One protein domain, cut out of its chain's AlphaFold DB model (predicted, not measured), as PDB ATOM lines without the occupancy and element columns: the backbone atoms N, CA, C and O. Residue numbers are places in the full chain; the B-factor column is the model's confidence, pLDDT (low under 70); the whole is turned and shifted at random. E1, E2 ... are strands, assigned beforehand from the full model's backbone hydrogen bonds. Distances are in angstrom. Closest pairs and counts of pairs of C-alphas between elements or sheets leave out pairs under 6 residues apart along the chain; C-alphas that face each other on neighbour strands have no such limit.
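What this domain is: This is residues 58 to 118, 140 to 161 and 206 to 256 of the 429 residues of an uncharacterized protein of ANME-2 cluster archaeon (UniProt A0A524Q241). With little regular structure, the domain has at its core a curled, folded sheet, E2-E1-E3-E6-E5, antiparallel, whose E2 and E1 face E6 and E5 with E3 as the hinge, while the long loops of residues 58 to 79 and 96 to 118 run out from it at opposite ends. Hairpin E7-E8 and pair E4-E9 lie off it in different directions. Of 134 printed residues, 42 are in nine named strands; all strand, it is only just compact, close to loose, radius of gyration of the C-alphas 16.8 A, spans 54 by 40 by 30 A.

How they stand to each other: Find E2 at residues 92 to 95, E1 at 80 to 86, E3 at 145 to 149, E6 at 223 to 227, E5 at 212 to 216. N 81 of E1 and O 147 of E3 are 2.8 A apart, within hydrogen-bond range. E4 at 207 to 210 runs on into E5; its antiparallel neighbour is E9 at 251 to 254. E7 at 231 to 234 and E8 at 240 to 243 are apart from E3.

Where its parts are: Find C-alpha 80 at (222.459, 189.214, 257.545); E1 runs 17.4 A to C-alpha 86.

The domain as a whole: The cuts after residues 118 and 161 span 12.5 A and 10.1 A; 28 residues have pLDDT under 70.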
ATOM      1  N   ILE A  58     224.362 201.815 232.296       98.12
ATOM      2  CA  ILE A  58     224.775 201.901 230.897       98.12
ATOM      3  C   ILE A  58     226.278 202.182 230.844       98.12
ATOM      4  O   ILE A  58     226.756 203.141 231.452       98.12
ATOM      5  N   TRP A  59     227.011 201.370 230.084       97.50
ATOM      6  CA  TRP A  59     228.408 201.617 229.723       97.50
ATOM      7  C   TRP A  59     228.439 202.403 228.414       97.50
ATOM      8  O   TRP A  59     228.242 201.822 227.342       97.50
ATOM      9  N   ALA A  60     228.620 203.721 228.489       97.44
ATOM     10  CA  ALA A  60     228.403 204.578 227.329       97.44
ATOM     11  C   ALA A  60     229.525 204.478 226.285       97.44
ATOM     12  O   ALA A  60     229.238 204.523 225.097       97.44
ATOM     13  N   GLU A  61     230.777 204.269 226.689       96.38
ATOM     14  CA  GLU A  61     231.943 204.216 225.787       96.38
ATOM     15  C   GLU A  61     232.534 202.800 225.648       96.38
ATOM     16  O   GLU A  61     233.652 202.623 225.170       96.38
ATOM     17  N   GLY A  62     231.808 201.763 226.086       92.56
ATOM     18  CA  GLY A  62     232.233 200.359 225.935       92.56
ATOM     19  C   GLY A  62     233.325 199.937 226.923       92.56
ATOM     20  O   GLY A  62     233.826 198.813 226.880       92.56
ATOM     21  N   VAL A  63     233.670 200.831 227.850       91.50
ATOM     22  CA  VAL A  63     234.533 200.553 228.994       91.50
ATOM     23  C   VAL A  63     233.660 200.206 230.187       91.50
ATOM     24  O   VAL A  63     232.761 200.959 230.557       91.50
ATOM     25  N   THR A  64     233.961 199.079 230.823       91.38
ATOM     26  CA  THR A  64     233.266 198.627 232.026       91.38
ATOM     27  C   THR A  64     234.159 198.751 233.254       91.38
ATOM     28  O   THR A  64     235.391 198.708 233.172       91.38
ATOM     29  N   LYS A  65     233.532 198.878 234.424       88.81
ATOM     30  CA  LYS A  65     234.213 198.666 235.703       88.81
ATOM     31  C   LYS A  65     234.162 197.190 236.082       88.81
ATOM     32  O   LYS A  65     233.254 196.463 235.690       88.81
ATOM     33  N   VAL A  66     235.122 196.758 236.898       89.75
ATOM     34  CA  VAL A  66     235.026 195.458 237.569       89.75
ATOM     35  C   VAL A  66     233.897 195.542 238.593       89.75
ATOM     36  O   VAL A  66     233.949 196.370 239.501       89.75
ATOM     37  N   LEU A  67     232.884 194.699 238.424       92.25
ATOM     38  CA  LEU A  67     231.745 194.594 239.328       92.25
ATOM     39  C   LEU A  67     231.909 193.400 240.266       92.25
ATOM     40  O   LEU A  67     232.613 192.437 239.955       92.25
ATOM     41  N   ARG A  68     231.272 193.483 241.436       92.44
ATOM     42  CA  ARG A  68     231.150 192.355 242.363       92.44
ATOM     43  C   ARG A  68     229.917 191.537 241.999       92.44
ATOM     44  O   ARG A  68     228.868 192.118 241.756       92.44
ATOM     45  N   GLY A  69     230.051 190.215 242.034       90.31
ATOM     46  CA  GLY A  69     228.989 189.288 241.646       90.31
ATOM     47  C   GLY A  69     228.903 189.086 240.134       90.31
ATOM     48  O   GLY A  69     229.706 189.616 239.366       90.31
ATOM     49  N   GLU A  70     227.928 188.286 239.721       90.69
ATOM     50  CA  GLU A  70     227.563 188.087 238.320       90.69
ATOM     51  C   GLU A  70     226.081 188.435 238.144       90.69
ATOM     52  O   GLU A  70     225.273 188.258 239.059       90.69
ATOM     53  N   TYR A  71     225.708 188.943 236.969       89.00
ATOM     54  CA  TYR A  71     224.308 189.229 236.656       89.00
ATOM     55  C   TYR A  71     223.443 187.966 236.811       89.00
ATOM     56  O   TYR A  71     223.856 186.881 236.406       89.00
ATOM     57  N   GLU A  72     222.260 188.117 237.419       85.50
ATOM     58  CA  GLU A  72     221.323 187.032 237.785       85.50
ATOM     59  C   GLU A  72     221.845 186.007 238.814       85.50
ATOM     60  O   GLU A  72     221.118 185.083 239.185       85.50
ATOM     61  N   VAL A  73     223.066 186.173 239.332       89.69
ATOM     62  CA  VAL A  73     223.615 185.337 240.405       89.69
ATOM     63  C   VAL A  73     223.621 186.134 241.701       89.69
ATOM     64  O   VAL A  73     224.169 187.229 241.777       89.69
ATOM     65  N   VAL A  74     223.005 185.563 242.736       91.56
ATOM     66  CA  VAL A  74     222.890 186.193 244.052       91.56
ATOM     67  C   VAL A  74     223.495 185.280 245.101       91.56
ATOM     68  O   VAL A  74     222.953 184.214 245.414       91.56
ATOM     69  N   ASN A  75     224.613 185.719 245.666       92.62
ATOM     70  CA  ASN A  75     225.241 185.107 246.819       92.62
ATOM     71  C   ASN A  75     224.919 185.942 248.060       92.62
ATOM     72  O   ASN A  75     225.223 187.129 248.122       92.62
ATOM     73  N   THR A  76     224.276 185.327 249.046       91.94
ATOM     74  CA  THR A  76     223.876 185.991 250.294       91.94
ATOM     75  C   THR A  76     224.215 185.097 251.482       91.94
ATOM     76  O   THR A  76     223.345 184.698 252.258       91.94
ATOM     77  N   THR A  77     225.475 184.669 251.545       91.25
ATOM     78  CA  THR A  77     225.968 183.763 252.596       91.25
ATOM     79  C   THR A  77     226.691 184.492 253.726       91.25
ATOM     80  O   THR A  77     226.951 183.874 254.757       91.25
ATOM     81  N   GLY A  78     226.951 185.790 253.551       91.50
ATOM     82  CA  GLY A  78     227.590 186.661 254.529       91.50
ATOM     83  C   GLY A  78     226.625 187.287 255.528       91.50
ATOM     84  O   GLY A  78     225.569 186.736 255.855       91.50
ATOM     85  N   VAL A  79     226.994 188.468 256.033       92.12
ATOM     86  CA  VAL A  79     226.252 189.154 257.098       92.12
ATOM     87  C   VAL A  79     224.804 189.459 256.698       92.12
ATOM     88  O   VAL A  79     224.516 190.070 255.663       92.12
ATOM     89  N   LEU A  80     223.906 189.055 257.595       92.06
ATOM     90  CA  LEU A  80     222.459 189.214 257.545       92.06
ATOM     91  C   LEU A  80     222.004 190.192 258.636       92.06
ATOM     92  O   LEU A  80     222.528 190.164 259.748       92.06
ATOM     93  N   TRP A  81     220.988 190.994 258.330       92.88
ATOM     94  CA  TRP A  81     220.231 191.828 259.260       92.88
ATOM     95  C   TRP A  81     218.740 191.500 259.181       92.88
ATOM     96  O   TRP A  81     218.218 191.150 258.123       92.88
ATOM     97  N   TYR A  82     218.047 191.662 260.300       90.19
ATOM     98  CA  TYR A  82     216.597 191.773 260.338       90.19
ATOM     99  C   TYR A  82     216.184 193.219 260.083       90.19
ATOM    100  O   TYR A  82     216.823 194.129 260.603       90.19
ATOM    101  N   TRP A  83     215.129 193.432 259.299       89.50
ATOM    102  CA  TRP A  83     214.599 194.756 258.955       89.50
ATOM    103  C   TRP A  83     213.069 194.723 258.918       89.50
ATOM    104  O   TRP A  83     212.505 193.745 258.435       89.50
ATOM    105  N   TRP A  84     212.388 195.759 259.404       86.56
ATOM    106  CA  TRP A  84     210.913 195.796 259.445       86.56
ATOM    107  C   TRP A  84     210.316 197.196 259.236       86.56
ATOM    108  O   TRP A  84     209.162 197.448 259.582       86.56
ATOM    109  N   GLY A  85     211.089 198.116 258.666       83.81
ATOM    110  CA  GLY A  85     210.605 199.443 258.306       83.81
ATOM    111  C   GLY A  85     211.623 200.541 258.559       83.81
ATOM    112  O   GLY A  85     212.790 200.300 258.869       83.81
ATOM    113  N   THR A  86     211.138 201.765 258.447       84.31
ATOM    114  CA  THR A  86     211.827 202.985 258.864       84.31
ATOM    115  C   THR A  86     210.894 203.761 259.778       84.31
ATOM    116  O   THR A  86     209.679 203.752 259.567       84.31
ATOM    117  N   ASP A  87     211.433 204.427 260.794       81.00
ATOM    118  CA  ASP A  87     210.631 205.337 261.610       81.00
ATOM    119  C   ASP A  87     210.311 206.650 260.871       81.00
ATOM    120  O   ASP A  87     210.664 206.842 259.703       81.00
ATOM    121  N   SER A  88     209.613 207.564 261.552       81.19
ATOM    122  CA  SER A  88     209.226 208.869 261.000       81.19
ATOM    123  C   SER A  88     210.409 209.746 260.592       81.19
ATOM    124  O   SER A  88     210.233 210.656 259.786       81.19
ATOM    125  N   ASP A  89     211.589 209.479 261.150       80.00
ATOM    126  CA  ASP A  89     212.810 210.234 260.892       80.00
ATOM    127  C   ASP A  89     213.653 209.565 259.793       80.00
ATOM    128  O   ASP A  89     214.753 210.020 259.495       80.00
ATOM    129  N   GLY A  90     213.149 208.485 259.182       80.56
ATOM    130  CA  GLY A  90     213.855 207.702 258.173       80.56
ATOM    131  C   GLY A  90     214.918 206.769 258.753       80.56
ATOM    132  O   GLY A  90     215.682 206.178 257.991       80.56
ATOM    133  N   THR A  91     214.987 206.610 260.078       85.25
ATOM    134  CA  THR A  91     215.939 205.695 260.712       85.25
ATOM    135  C   THR A  91     215.491 204.258 260.473       85.25
ATOM    136  O   THR A  91     214.319 203.936 260.693       85.25
ATOM    137  N   PRO A  92     216.396 203.364 260.040       87.75
ATOM    138  CA  PRO A  92     216.033 201.989 259.773       87.75
ATOM    139  C   PRO A  92     215.701 201.268 261.075       87.75
ATOM    140  O   PRO A  92     216.456 201.306 262.048       87.75
ATOM    141  N   LEU A  93     214.562 200.588 261.071       88.06
ATOM    142  CA  LEU A  93     214.153 199.696 262.137       88.06
ATOM    143  C   LEU A  93     214.674 198.297 261.803       88.06
ATOM    144  O   LEU A  93     214.093 197.563 260.998       88.06
ATOM    145  N   SER A  94     215.835 197.976 262.368       90.06
ATOM    146  CA  SER A  94     216.619 196.797 262.017       90.06
ATOM    147  C   SER A  94     217.492 196.319 263.184       90.06
ATOM    148  O   SER A  94     217.713 197.049 264.154       90.06
ATOM    149  N   CYS A  95     218.027 195.100 263.086       89.81
ATOM    150  CA  CYS A  95     219.089 194.627 263.974       89.81
ATOM    151  C   CYS A  95     219.857 193.429 263.417       89.81
ATOM    152  O   CYS A  95     219.418 192.752 262.486       89.81
ATOM    153  N   LEU A  96     221.007 193.147 264.026       90.88
ATOM    154  CA  LEU A  96     221.739 191.909 263.792       90.88
ATOM    155  C   LEU A  96     221.011 190.716 264.440       90.88
ATOM    156  O   LEU A  96     220.348 190.886 265.465       90.88
ATOM    157  N   PRO A  97     221.143 189.503 263.879       87.94
ATOM    158  CA  PRO A  97     220.751 188.278 264.566       87.94
ATOM    159  C   PRO A  97     221.576 188.065 265.840       87.94
ATOM    160  O   PRO A  97     222.792 188.268 265.822       87.94
ATOM    161  N   ASP A  98     220.947 187.582 266.913       84.00
ATOM    162  CA  ASP A  98     221.663 187.196 268.132       84.00
ATOM    163  C   ASP A  98     222.672 186.058 267.842       84.00
ATOM    164  O   ASP A  98     222.315 185.048 267.216       84.00
ATOM    165  N   PRO A  99     223.933 186.168 268.313       82.19
ATOM    166  CA  PRO A  99     224.959 185.151 268.092       82.19
ATOM    167  C   PRO A  99     224.647 183.762 268.667       82.19
ATOM    168  O   PRO A  99     225.256 182.778 268.239       82.19
ATOM    169  N   GLN A 100     223.769 183.658 269.672       80.56
ATOM    170  CA  GLN A 100     223.435 182.384 270.324       80.56
ATOM    171  C   GLN A 100     222.159 181.753 269.760       80.56
ATOM    172  O   GLN A 100     222.015 180.526 269.777       80.56
ATOM    173  N   ASN A 101     221.245 182.575 269.255       77.38
ATOM    174  CA  ASN A 101     219.983 182.189 268.671       77.38
ATOM    175  C   ASN A 101     219.581 183.175 267.569       77.38
ATOM    176  O   ASN A 101     218.952 184.203 267.814       77.38
ATOM    177  N   THR A 102     219.822 182.777 266.324       78.69
ATOM    178  CA  THR A 102     219.532 183.602 265.152       78.69
ATOM    179  C   THR A 102     218.052 183.931 264.977       78.69
ATOM    180  O   THR A 102     217.745 184.739 264.124       78.69
ATOM    181  N   THR A 103     217.117 183.338 265.730       76.06
ATOM    182  CA  THR A 103     215.694 183.732 265.689       76.06
ATOM    183  C   THR A 103     215.384 184.985 266.512       76.06
ATOM    184  O   THR A 103     214.216 185.340 266.660       76.06
ATOM    185  N   LEU A 104     216.391 185.589 267.137       80.31
ATOM    186  CA  LEU A 104     216.262 186.749 268.005       80.31
ATOM    187  C   LEU A 104     217.121 187.898 267.494       80.31
ATOM    188  O   LEU A 104     218.068 187.712 266.732       80.31
ATOM    189  N   CYS A 105     216.750 189.087 267.940       83.81
ATOM    190  CA  CYS A 105     217.452 190.326 267.677       83.81
ATOM    191  C   CYS A 105     218.570 190.517 268.709       83.81
ATOM    192  O   CYS A 105     218.329 190.350 269.911       83.81
ATOM    193  N   ASP A 106     219.763 190.886 268.246       83.31
ATOM    194  CA  ASP A 106     220.870 191.299 269.104       83.31
ATOM    195  C   ASP A 106     220.601 192.716 269.638       83.31
ATOM    196  O   ASP A 106     220.498 193.674 268.867       83.31
ATOM    197  N   ASP A 107     220.464 192.855 270.960       70.56
ATOM    198  CA  ASP A 107     220.265 194.147 271.631       70.56
ATOM    199  C   ASP A 107     221.587 194.866 271.973       70.56
ATOM    200  O   ASP A 107     221.577 195.968 272.533       70.56
ATOM    201  N   GLY A 108     222.728 194.262 271.625       65.38
ATOM    202  CA  GLY A 108     224.064 194.783 271.875       65.38
ATOM    203  C   GLY A 108     224.641 194.460 273.258       65.38
ATOM    204  O   GLY A 108     225.730 194.953 273.573       65.38
ATOM    205  N   ASP A 109     223.974 193.653 274.097       62.94
ATOM    206  CA  ASP A 109     224.527 193.153 275.363       62.94
ATOM    207  C   ASP A 109     225.155 191.755 275.212       62.94
ATOM    208  O   ASP A 109     224.476 190.734 275.103       62.94
ATOM    209  N   ASN A 110     226.485 191.695 275.345       57.19
ATOM    210  CA  ASN A 110     227.292 190.469 275.289       57.19
ATOM    211  C   ASN A 110     226.877 189.351 276.275       57.19
ATOM    212  O   ASN A 110     227.426 188.247 276.199       57.19
ATOM    213  N   ILE A 111     225.993 189.618 277.245       54.47
ATOM    214  CA  ILE A 111     225.537 188.644 278.248       54.47
ATOM    215  C   ILE A 111     224.054 188.277 278.070       54.47
ATOM    216  O   ILE A 111     223.656 187.195 278.514       54.47
ATOM    217  N   THR A 112     223.233 189.133 277.450       52.78
ATOM    218  CA  THR A 112     221.763 188.993 277.476       52.78
ATOM    219  C   THR A 112     221.031 189.303 276.174       52.78
ATOM    220  O   THR A 112     219.804 189.322 276.229       52.78
ATOM    221  N   ALA A 113     221.726 189.498 275.050       52.44
ATOM    222  CA  ALA A 113     221.147 189.910 273.771       52.44
ATOM    223  C   ALA A 113     220.047 188.997 273.212       52.44
ATOM    224  O   ALA A 113     220.258 188.137 272.370       52.44
ATOM    225  N   ILE A 114     218.831 189.164 273.718       59.66
ATOM    226  CA  ILE A 114     217.658 188.366 273.378       59.66
ATOM    227  C   ILE A 114     216.477 189.334 273.335       59.66
ATOM    228  O   ILE A 114     215.655 189.397 274.254       59.66
ATOM    229  N   GLY A 115     216.396 190.115 272.259       58.75
ATOM    230  CA  GLY A 115     215.189 190.858 271.910       58.75
ATOM    231  C   GLY A 115     214.265 189.995 271.043       58.75
ATOM    232  O   GLY A 115     214.752 189.363 270.099       58.75
ATOM    233  N   PRO A 116     212.944 189.928 271.306       65.06
ATOM    234  CA  PRO A 116     212.026 189.344 270.335       65.06
ATOM    235  C   PRO A 116     212.081 190.153 269.035       65.06
ATOM    236  O   PRO A 116     212.149 191.383 269.071       65.06
ATOM    237  N   LEU A 117     212.027 189.470 267.890       68.56
ATOM    238  CA  LEU A 117     211.806 190.148 266.616       68.56
ATOM    239  C   LEU A 117     210.428 190.830 266.655       68.56
ATOM    240  O   LEU A 117     209.471 190.234 267.164       68.56
ATOM    241  N   PRO A 118     210.300 192.064 266.154       64.25
ATOM    242  CA  PRO A 118     209.001 192.711 266.069       64.25
ATOM    243  C   PRO A 118     208.121 191.965 265.062       64.25
ATOM    244  O   PRO A 118     208.449 191.908 263.884       64.25
ATOM    245  N   ASP A 140     204.656 202.664 259.817       46.81
ATOM    246  CA  ASP A 140     204.438 201.732 258.707       46.81
ATOM    247  C   ASP A 140     205.307 200.483 258.937       46.81
ATOM    248  O   ASP A 140     206.431 200.376 258.446       46.81
ATOM    249  N   VAL A 141     204.832 199.580 259.800       50.78
ATOM    250  CA  VAL A 141     205.508 198.323 260.121       50.78
ATOM    251  C   VAL A 141     205.378 197.419 258.904       50.78
ATOM    252  O   VAL A 141     204.368 196.745 258.691       50.78
ATOM    253  N   GLN A 142     206.422 197.437 258.087       63.53
ATOM    254  CA  GLN A 142     206.584 196.538 256.958       63.53
ATOM    255  C   GLN A 142     206.791 195.106 257.478       63.53
ATOM    256  O   GLN A 142     207.268 194.917 258.602       63.53
ATOM    257  N   PRO A 143     206.447 194.067 256.690       69.19
ATOM    258  CA  PRO A 143     206.717 192.697 257.102       69.19
ATOM    259  C   PRO A 143     208.209 192.541 257.401       69.19
ATOM    260  O   PRO A 143     209.039 193.080 256.668       69.19
ATOM    261  N   LEU A 144     208.536 191.800 258.463       79.75
ATOM    262  CA  LEU A 144     209.911 191.447 258.804       79.75
ATOM    263  C   LEU A 144     210.622 190.864 257.575       79.75
ATOM    264  O   LEU A 144     210.079 189.993 256.899       79.75
ATOM    265  N   ARG A 145     211.848 191.318 257.312       84.31
ATOM    266  CA  ARG A 145     212.708 190.867 256.216       84.31
ATOM    267  C   ARG A 145     214.072 190.445 256.726       84.31
ATOM    268  O   ARG A 145     214.582 190.976 257.712       84.31
ATOM    269  N   LYS A 146     214.670 189.516 255.984       88.75
ATOM    270  CA  LYS A 146     216.098 189.215 256.021       88.75
ATOM    271  C   LYS A 146     216.795 190.063 254.958       88.75
ATOM    272  O   LYS A 146     216.430 189.984 253.789       88.75
ATOM    273  N   VAL A 147     217.767 190.872 255.367       92.25
ATOM    274  CA  VAL A 147     218.508 191.789 254.494       92.25
ATOM    275  C   VAL A 147     219.999 191.482 254.557       92.25
ATOM    276  O   VAL A 147     220.605 191.530 255.625       92.25
ATOM    277  N   TRP A 148     220.609 191.194 253.412       93.94
ATOM    278  CA  TRP A 148     222.035 190.878 253.312       93.94
ATOM    279  C   TRP A 148     222.825 192.094 252.869       93.94
ATOM    280  O   TRP A 148     222.547 192.678 251.822       93.94
ATOM    281  N   VAL A 149     223.798 192.491 253.686       94.56
ATOM    282  CA  VAL A 149     224.523 193.754 253.504       94.56
ATOM    283  C   VAL A 149     225.533 193.665 252.371       94.56
ATOM    284  O   VAL A 149     226.217 192.656 252.216       94.56
ATOM    285  N   GLN A 150     225.657 194.735 251.589       93.62
ATOM    286  CA  GLN A 150     226.469 194.700 250.371       93.62
ATOM    287  C   GLN A 150     227.978 194.688 250.627       93.62
ATOM    288  O   GLN A 150     228.712 194.074 249.868       93.62
ATOM    289  N   GLN A 151     228.469 195.341 251.688       91.69
ATOM    290  CA  GLN A 151     229.915 195.509 251.930       91.69
ATOM    291  C   GLN A 151     230.572 194.285 252.593       91.69
ATOM    292  O   GLN A 151     231.685 194.363 253.125       91.69
ATOM    293  N   ASP A 152     229.891 193.141 252.548       93.38
ATOM    294  CA  ASP A 152     230.378 191.856 253.028       93.38
ATOM    295  C   ASP A 152     230.958 191.028 251.861       93.38
ATOM    296  O   ASP A 152     230.327 190.945 250.806       93.38
ATOM    297  N   PRO A 153     232.158 190.429 252.001       92.19
ATOM    298  CA  PRO A 153     232.795 189.640 250.940       92.19
ATOM    299  C   PRO A 153     232.014 188.397 250.502       92.19
ATOM    300  O   PRO A 153     232.202 187.952 249.374       92.19
ATOM    301  N   GLU A 154     231.182 187.831 251.374       93.81
ATOM    302  CA  GLU A 154     230.373 186.631 251.123       93.81
ATOM    303  C   GLU A 154     228.965 186.973 250.603       93.81
ATOM    304  O   GLU A 154     228.161 186.079 250.314       93.81
ATOM    305  N   ASN A 155     228.681 188.269 250.451       93.81
ATOM    306  CA  ASN A 155     227.493 188.791 249.800       93.81
ATOM    307  C   ASN A 155     227.876 189.452 248.469       93.81
ATOM    308  O   ASN A 155     228.642 190.416 248.447       93.81
ATOM    309  N   ASP A 156     227.346 188.948 247.358       94.62
ATOM    310  CA  ASP A 156     227.571 189.515 246.032       94.62
ATOM    311  C   ASP A 156     226.354 189.340 245.110       94.62
ATOM    312  O   ASP A 156     225.595 188.375 245.206       94.62
ATOM    313  N   TRP A 157     226.132 190.342 244.260       94.88
ATOM    314  CA  TRP A 157     225.069 190.390 243.258       94.88
ATOM    315  C   TRP A 157     225.342 191.524 242.272       94.88
ATOM    316  O   TRP A 157     226.092 192.461 242.571       94.88
ATOM    317  N   GLN A 158     224.679 191.471 241.118       95.12
ATOM    318  CA  GLN A 158     224.783 192.503 240.096       95.12
ATOM    319  C   GLN A 158     223.428 192.780 239.431       95.12
ATOM    320  O   GLN A 158     222.777 191.862 238.928       95.12
ATOM    321  N   ALA A 159     223.017 194.049 239.414       95.19
ATOM    322  CA  ALA A 159     221.877 194.548 238.646       95.19
ATOM    323  C   ALA A 159     222.134 194.505 237.130       95.19
ATOM    324  O   ALA A 159     223.250 194.242 236.668       95.19
ATOM    325  N   GLY A 160     221.089 194.777 236.350       95.00
ATOM    326  CA  GLY A 160     221.168 194.849 234.896       95.00
ATOM    327  C   GLY A 160     222.215 195.855 234.421       95.00
ATOM    328  O   GLY A 160     222.382 196.936 234.982       95.00
ATOM    329  N   SER A 161     222.944 195.488 233.371       95.94
ATOM    330  CA  SER A 161     223.901 196.392 232.741       95.94
ATOM    331  C   SER A 161     223.945 196.174 231.238       95.94
ATOM    332  O   SER A 161     223.802 195.036 230.785       95.94
ATOM    333  N   ALA A 206     214.197 198.299 229.544       91.06
ATOM    334  CA  ALA A 206     214.153 198.249 230.996       91.06
ATOM    335  C   ALA A 206     215.098 197.164 231.532       91.06
ATOM    336  O   ALA A 206     215.248 196.080 230.960       91.06
ATOM    337  N   MET A 207     215.771 197.488 232.632       93.25
ATOM    338  CA  MET A 207     216.775 196.626 233.246       93.25
ATOM    339  C   MET A 207     216.383 196.300 234.681       93.25
ATOM    340  O   MET A 207     215.846 197.146 235.394       93.25
ATOM    341  N   LEU A 208     216.712 195.085 235.118       91.31
ATOM    342  CA  LEU A 208     216.400 194.636 236.469       91.31
ATOM    343  C   LEU A 208     217.281 195.340 237.502       91.31
ATOM    344  O   LEU A 208     218.510 195.355 237.383       91.31
ATOM    345  N   GLN A 209     216.648 195.877 238.540       92.31
ATOM    346  CA  GLN A 209     217.293 196.441 239.725       92.31
ATOM    347  C   GLN A 209     216.966 195.616 240.967       92.31
ATOM    348  O   GLN A 209     215.972 194.894 240.989       92.31
ATOM    349  N   TYR A 210     217.767 195.761 242.019       90.94
ATOM    350  CA  TYR A 210     217.476 195.175 243.324       90.94
ATOM    351  C   TYR A 210     216.833 196.201 244.249       90.94
ATOM    352  O   TYR A 210     217.284 197.345 244.339       90.94
ATOM    353  N   PHE A 211     215.839 195.761 245.020       87.56
ATOM    354  CA  PHE A 211     215.334 196.554 246.136       87.56
ATOM    355  C   PHE A 211     216.387 196.637 247.243       87.56
ATOM    356  O   PHE A 211     216.788 195.625 247.821       87.56
ATOM    357  N   MET A 212     216.809 197.864 247.540       89.56
ATOM    358  CA  MET A 212     217.806 198.163 248.560       89.56
ATOM    359  C   MET A 212     217.125 198.662 249.833       89.56
ATOM    360  O   MET A 212     216.322 199.593 249.796       89.56
ATOM    361  N   TYR A 213     217.494 198.073 250.966       91.12
ATOM    362  CA  TYR A 213     217.015 198.444 252.293       91.12
ATOM    363  C   TYR A 213     218.151 199.074 253.091       91.12
ATOM    364  O   TYR A 213     219.220 198.474 253.229       91.12
ATOM    365  N   HIS A 214     217.919 200.276 253.622       91.81
ATOM    366  CA  HIS A 214     218.823 200.899 254.586       91.81
ATOM    367  C   HIS A 214     218.771 200.072 255.865       91.81
ATOM    368  O   HIS A 214     217.692 199.849 256.409       91.81
ATOM    369  N   VAL A 215     219.916 199.561 256.316       91.88
ATOM    370  CA  VAL A 215     219.973 198.708 257.509       91.88
ATOM    371  C   VAL A 215     220.595 199.411 258.695       91.88
ATOM    372  O   VAL A 215     220.175 199.151 259.809       91.88
ATOM    373  N   SER A 216     221.590 200.274 258.520       91.31
ATOM    374  CA  SER A 216     222.211 200.962 259.654       91.31
ATOM    375  C   SER A 216     223.099 202.116 259.212       91.31
ATOM    376  O   SER A 216     223.451 202.242 258.040       91.31
ATOM    377  N   GLY A 217     223.472 202.944 260.189       87.50
ATOM    378  CA  GLY A 217     224.457 204.008 260.036       87.50
ATOM    379  C   GLY A 217     224.023 205.137 259.107       87.50
ATOM    380  O   GLY A 217     222.977 205.098 258.469       87.50
ATOM    381  N   TRP A 218     224.859 206.166 259.043       83.81
ATOM    382  CA  TRP A 218     224.643 207.346 258.208       83.81
ATOM    383  C   TRP A 218     225.970 207.821 257.616       83.81
ATOM    384  O   TRP A 218     227.046 207.589 258.193       83.81
ATOM    385  N   GLY A 219     225.910 208.505 256.474       79.25
ATOM    386  CA  GLY A 219     227.090 209.019 255.787       79.25
ATOM    387  C   GLY A 219     228.119 207.916 255.524       79.25
ATOM    388  O   GLY A 219     227.845 206.948 254.836       79.25
ATOM    389  N   ILE A 220     229.319 208.025 256.103       75.25
ATOM    390  CA  ILE A 220     230.396 207.039 255.861       75.25
ATOM    391  C   ILE A 220     230.163 205.673 256.522       75.25
ATOM    392  O   ILE A 220     230.906 204.735 256.263       75.25
ATOM    393  N   THR A 221     229.199 205.589 257.440       83.69
ATOM    394  CA  THR A 221     228.828 204.340 258.125       83.69
ATOM    395  C   THR A 221     227.526 203.759 257.587       83.69
ATOM    396  O   THR A 221     227.046 202.764 258.116       83.69
ATOM    397  N   GLU A 222     226.942 204.410 256.579       88.38
ATOM    398  CA  GLU A 222     225.679 204.016 255.977       88.38
ATOM    399  C   GLU A 222     225.804 202.647 255.311       88.38
ATOM    400  O   GLU A 222     226.708 202.401 254.512       88.38
ATOM    401  N   MET A 223     224.879 201.755 255.650       92.69
ATOM    402  CA  MET A 223     224.872 200.382 255.183       92.69
ATOM    403  C   MET A 223     223.513 200.032 254.603       92.69
ATOM    404  O   MET A 223     222.474 200.254 255.225       92.69
ATOM    405  N   TRP A 224     223.546 199.420 253.425       94.19
ATOM    406  CA  TRP A 224     222.367 198.920 252.732       94.19
ATOM    407  C   TRP A 224     222.575 197.477 252.292       94.19
ATOM    408  O   TRP A 224     223.711 197.005 252.154       94.19
ATOM    409  N   GLY A 225     221.466 196.796 252.042       94.06
ATOM    410  CA  GLY A 225     221.462 195.430 251.548       94.06
ATOM    411  C   GLY A 225     220.209 195.090 250.758       94.06
ATOM    412  O   GLY A 225     219.280 195.893 250.676       94.06
ATOM    413  N   ILE A 226     220.182 193.882 250.207       92.81
ATOM    414  CA  ILE A 226     219.035 193.356 249.459       92.81
ATOM    415  C   ILE A 226     218.251 192.355 250.302       92.81
ATOM    416  O   ILE A 226     218.815 191.692 251.173       92.81
ATOM    417  N   SER A 227     216.957 192.224 250.016       89.56
ATOM    418  CA  SER A 227     216.113 191.152 250.551       89.56
ATOM    419  C   SER A 227     215.811 190.123 249.467       89.56
ATOM    420  O   SER A 227     215.841 190.405 248.266       89.56
ATOM    421  N   ARG A 228     215.452 188.925 249.915       84.88
ATOM    422  CA  ARG A 228     214.795 187.910 249.093       84.88
ATOM    423  C   ARG A 228     213.284 188.013 249.247       84.88
ATOM    424  O   ARG A 228     212.791 188.591 250.223       84.88
ATOM    425  N   GLU A 229     212.564 187.503 248.258       78.19
ATOM    426  CA  GLU A 229     211.121 187.329 248.320       78.19
ATOM    427  C   GLU A 229     210.764 186.430 249.502       78.19
ATOM    428  O   GLU A 229     211.453 185.456 249.799       78.19
ATOM    429  N   VAL A 230     209.676 186.771 250.186       71.06
ATOM    430  CA  VAL A 230     209.136 185.923 251.243       71.06
ATOM    431  C   VAL A 230     208.208 184.928 250.572       71.06
ATOM    432  O   VAL A 230     207.131 185.301 250.108       71.06
ATOM    433  N   MET A 231     208.632 183.673 250.495       64.50
ATOM    434  CA  MET A 231     207.761 182.599 250.039       64.50
ATOM    435  C   MET A 231     206.927 182.152 251.228       64.50
ATOM    436  O   MET A 231     207.481 181.890 252.290       64.50
ATOM    437  N   SER A 232     205.608 182.075 251.092       64.38
ATOM    438  CA  SER A 232     204.796 181.462 252.132       64.38
ATOM    439  C   SER A 232     204.499 180.009 251.791       64.38
ATOM    440  O   SER A 232     203.996 179.682 250.713       64.38
ATOM    441  N   GLU A 233     204.850 179.115 252.710       65.94
ATOM    442  CA  GLU A 233     204.490 177.705 252.643       65.94
ATOM    443  C   GLU A 233     203.543 177.379 253.795       65.94
ATOM    444  O   GLU A 233     203.651 177.937 254.881       65.94
ATOM    445  N   LEU A 234     202.584 176.484 253.565       70.81
ATOM    446  CA  LEU A 234     201.779 175.952 254.659       70.81
ATOM    447  C   LEU A 234     202.581 174.846 255.345       70.81
ATOM    448  O   LEU A 234     203.021 173.912 254.671       70.81
ATOM    449  N   ASP A 235     202.743 174.931 256.662       68.69
ATOM    450  CA  ASP A 235     203.294 173.826 257.438       68.69
ATOM    451  C   ASP A 235     202.343 172.613 257.463       68.69
ATOM    452  O   ASP A 235     201.226 172.635 256.932       68.69
ATOM    453  N   ASP A 236     202.792 171.523 258.093       78.06
ATOM    454  CA  ASP A 236     202.021 170.278 258.215       78.06
ATOM    455  C   ASP A 236     200.670 170.464 258.947       78.06
ATOM    456  O   ASP A 236     199.771 169.627 258.801       78.06
ATOM    457  N   ASP A 237     200.507 171.559 259.698       76.38
ATOM    458  CA  ASP A 237     199.291 171.929 260.422       76.38
ATOM    459  C   ASP A 237     198.422 172.950 259.650       76.38
ATOM    460  O   ASP A 237     197.323 173.302 260.096       76.38
ATOM    461  N   GLY A 238     198.846 173.371 258.451       64.56
ATOM    462  CA  GLY A 238     198.132 174.320 257.597       64.56
ATOM    463  C   GLY A 238     198.302 175.784 258.012       64.56
ATOM    464  O   GLY A 238     197.461 176.608 257.645       64.56
ATOM    465  N   ILE A 239     199.344 176.100 258.783       63.81
ATOM    466  CA  ILE A 239     199.727 177.457 259.174       63.81
ATOM    467  C   ILE A 239     200.690 178.012 258.128       63.81
ATOM    468  O   ILE A 239     201.623 177.337 257.704       63.81
ATOM    469  N   GLU A 240     200.457 179.250 257.706       60.84
ATOM    470  CA  GLU A 240     201.349 179.960 256.797       60.84
ATOM    471  C   GLU A 240     202.676 180.278 257.501       60.84
ATOM    472  O   GLU A 240     202.715 181.013 258.488       60.84
ATOM    473  N   VAL A 241     203.763 179.697 256.999       58.00
ATOM    474  CA  VAL A 241     205.135 179.922 257.442       58.00
ATOM    475  C   VAL A 241     205.872 180.686 256.350       58.00
ATOM    476  O   VAL A 241     205.915 180.273 255.193       58.00
ATOM    477  N   CYS A 242     206.467 181.811 256.733       62.41
ATOM    478  CA  CYS A 242     207.311 182.613 255.861       62.41
ATOM    479  C   CYS A 242     208.696 181.966 255.719       62.41
ATOM    480  O   CYS A 242     209.453 181.880 256.688       62.41
ATOM    481  N   ASP A 243     209.036 181.549 254.507       67.31
ATOM    482  CA  ASP A 243     210.358 181.098 254.102       67.31
ATOM    483  C   ASP A 243     211.134 182.260 253.473       67.31
ATOM    484  O   ASP A 243     210.853 182.730 252.367       67.31
ATOM    485  N   PHE A 244     212.126 182.729 254.222       65.81
ATOM    486  CA  PHE A 244     213.020 183.809 253.818       65.81
ATOM    487  C   PHE A 244     214.285 183.314 253.106       65.81
ATOM    488  O   PHE A 244     215.047 184.128 252.586       65.81
ATOM    489  N   ASP A 245     214.554 182.008 253.126       68.50
ATOM    490  CA  ASP A 245     215.827 181.443 252.676       68.50
ATOM    491  C   ASP A 245     215.732 180.902 251.241       68.50
ATOM    492  O   ASP A 245     216.712 180.972 250.490       68.50
ATOM    493  N   ASN A 246     214.547 180.436 250.829       67.81
ATOM    494  CA  ASN A 246     214.326 179.835 249.509       67.81
ATOM    495  C   ASN A 246     213.666 180.760 248.471       67.81
ATOM    496  O   ASN A 246     213.492 180.349 247.322       67.81
ATOM    497  N   GLY A 247     213.319 181.997 248.837       71.19
ATOM    498  CA  GLY A 247     212.821 182.994 247.887       71.19
ATOM    499  C   GLY A 247     213.883 183.469 246.891       71.19
ATOM    500  O   GLY A 247     215.084 183.473 247.183       71.19
ATOM    501  N   GLY A 248     213.433 183.884 245.702       80.50
ATOM    502  CA  GLY A 248     214.283 184.577 244.732       80.50
ATOM    503  C   GLY A 248     214.701 185.964 245.236       80.50
ATOM    504  O   GLY A 248     214.139 186.460 246.214       80.50
ATOM    505  N   PRO A 249     215.697 186.617 244.618       83.44
ATOM    506  CA  PRO A 249     215.983 188.012 244.930       83.44
ATOM    507  C   PRO A 249     214.780 188.903 244.617       83.44
ATOM    508  O   PRO A 249     214.102 188.696 243.612       83.44
ATOM    509  N   MET A 250     214.547 189.921 245.446       82.62
ATOM    510  CA  MET A 250     213.547 190.936 245.128       82.62
ATOM    511  C   MET A 250     214.084 191.864 244.040       82.62
ATOM    512  O   MET A 250     215.000 192.655 244.288       82.62
ATOM    513  N   LEU A 251     213.491 191.758 242.854       83.00
ATOM    514  CA  LEU A 251     213.855 192.521 241.667       83.00
ATOM    515  C   LEU A 251     212.699 193.414 241.218       83.00
ATOM    516  O   LEU A 251     211.535 193.082 241.440       83.00
ATOM    517  N   ASP A 252     213.041 194.516 240.563       82.88
ATOM    518  CA  ASP A 252     212.086 195.412 239.912       82.88
ATOM    519  C   ASP A 252     212.560 195.770 238.506       82.88
ATOM    520  O   ASP A 252     213.769 195.849 238.259       82.88
ATOM    521  N   ASP A 253     211.616 196.030 237.608       84.38
ATOM    522  CA  ASP A 253     211.929 196.621 236.312       84.38
ATOM    523  C   ASP A 253     212.232 198.103 236.532       84.38
ATOM    524  O   ASP A 253     211.379 198.879 236.962       84.38
ATOM    525  N   CYS A 254     213.461 198.522 236.243       86.19
ATOM    526  CA  CYS A 254     213.823 199.925 236.330       86.19
ATOM    527  C   CYS A 254     213.715 200.574 234.956       86.19
ATOM    528  O   CYS A 254     214.378 200.161 234.003       86.19
ATOM    529  N   SER A 255     212.929 201.644 234.876       90.75
ATOM    530  CA  SER A 255     212.825 202.501 233.693       90.75
ATOM    531  C   SER A 255     213.931 203.559 233.631       90.75
ATOM    532  O   SER A 255     213.796 204.538 232.906       90.75
ATOM    533  N   ARG A 256     214.996 203.428 234.431       93.38
ATOM    534  CA  ARG A 256     216.121 204.363 234.454       93.38
ATOM    535  C   ARG A 256     217.410 203.643 234.839       93.38
ATOM    536  O   ARG A 256     217.416 202.768 235.696       93.38
TER     537      ARG A 256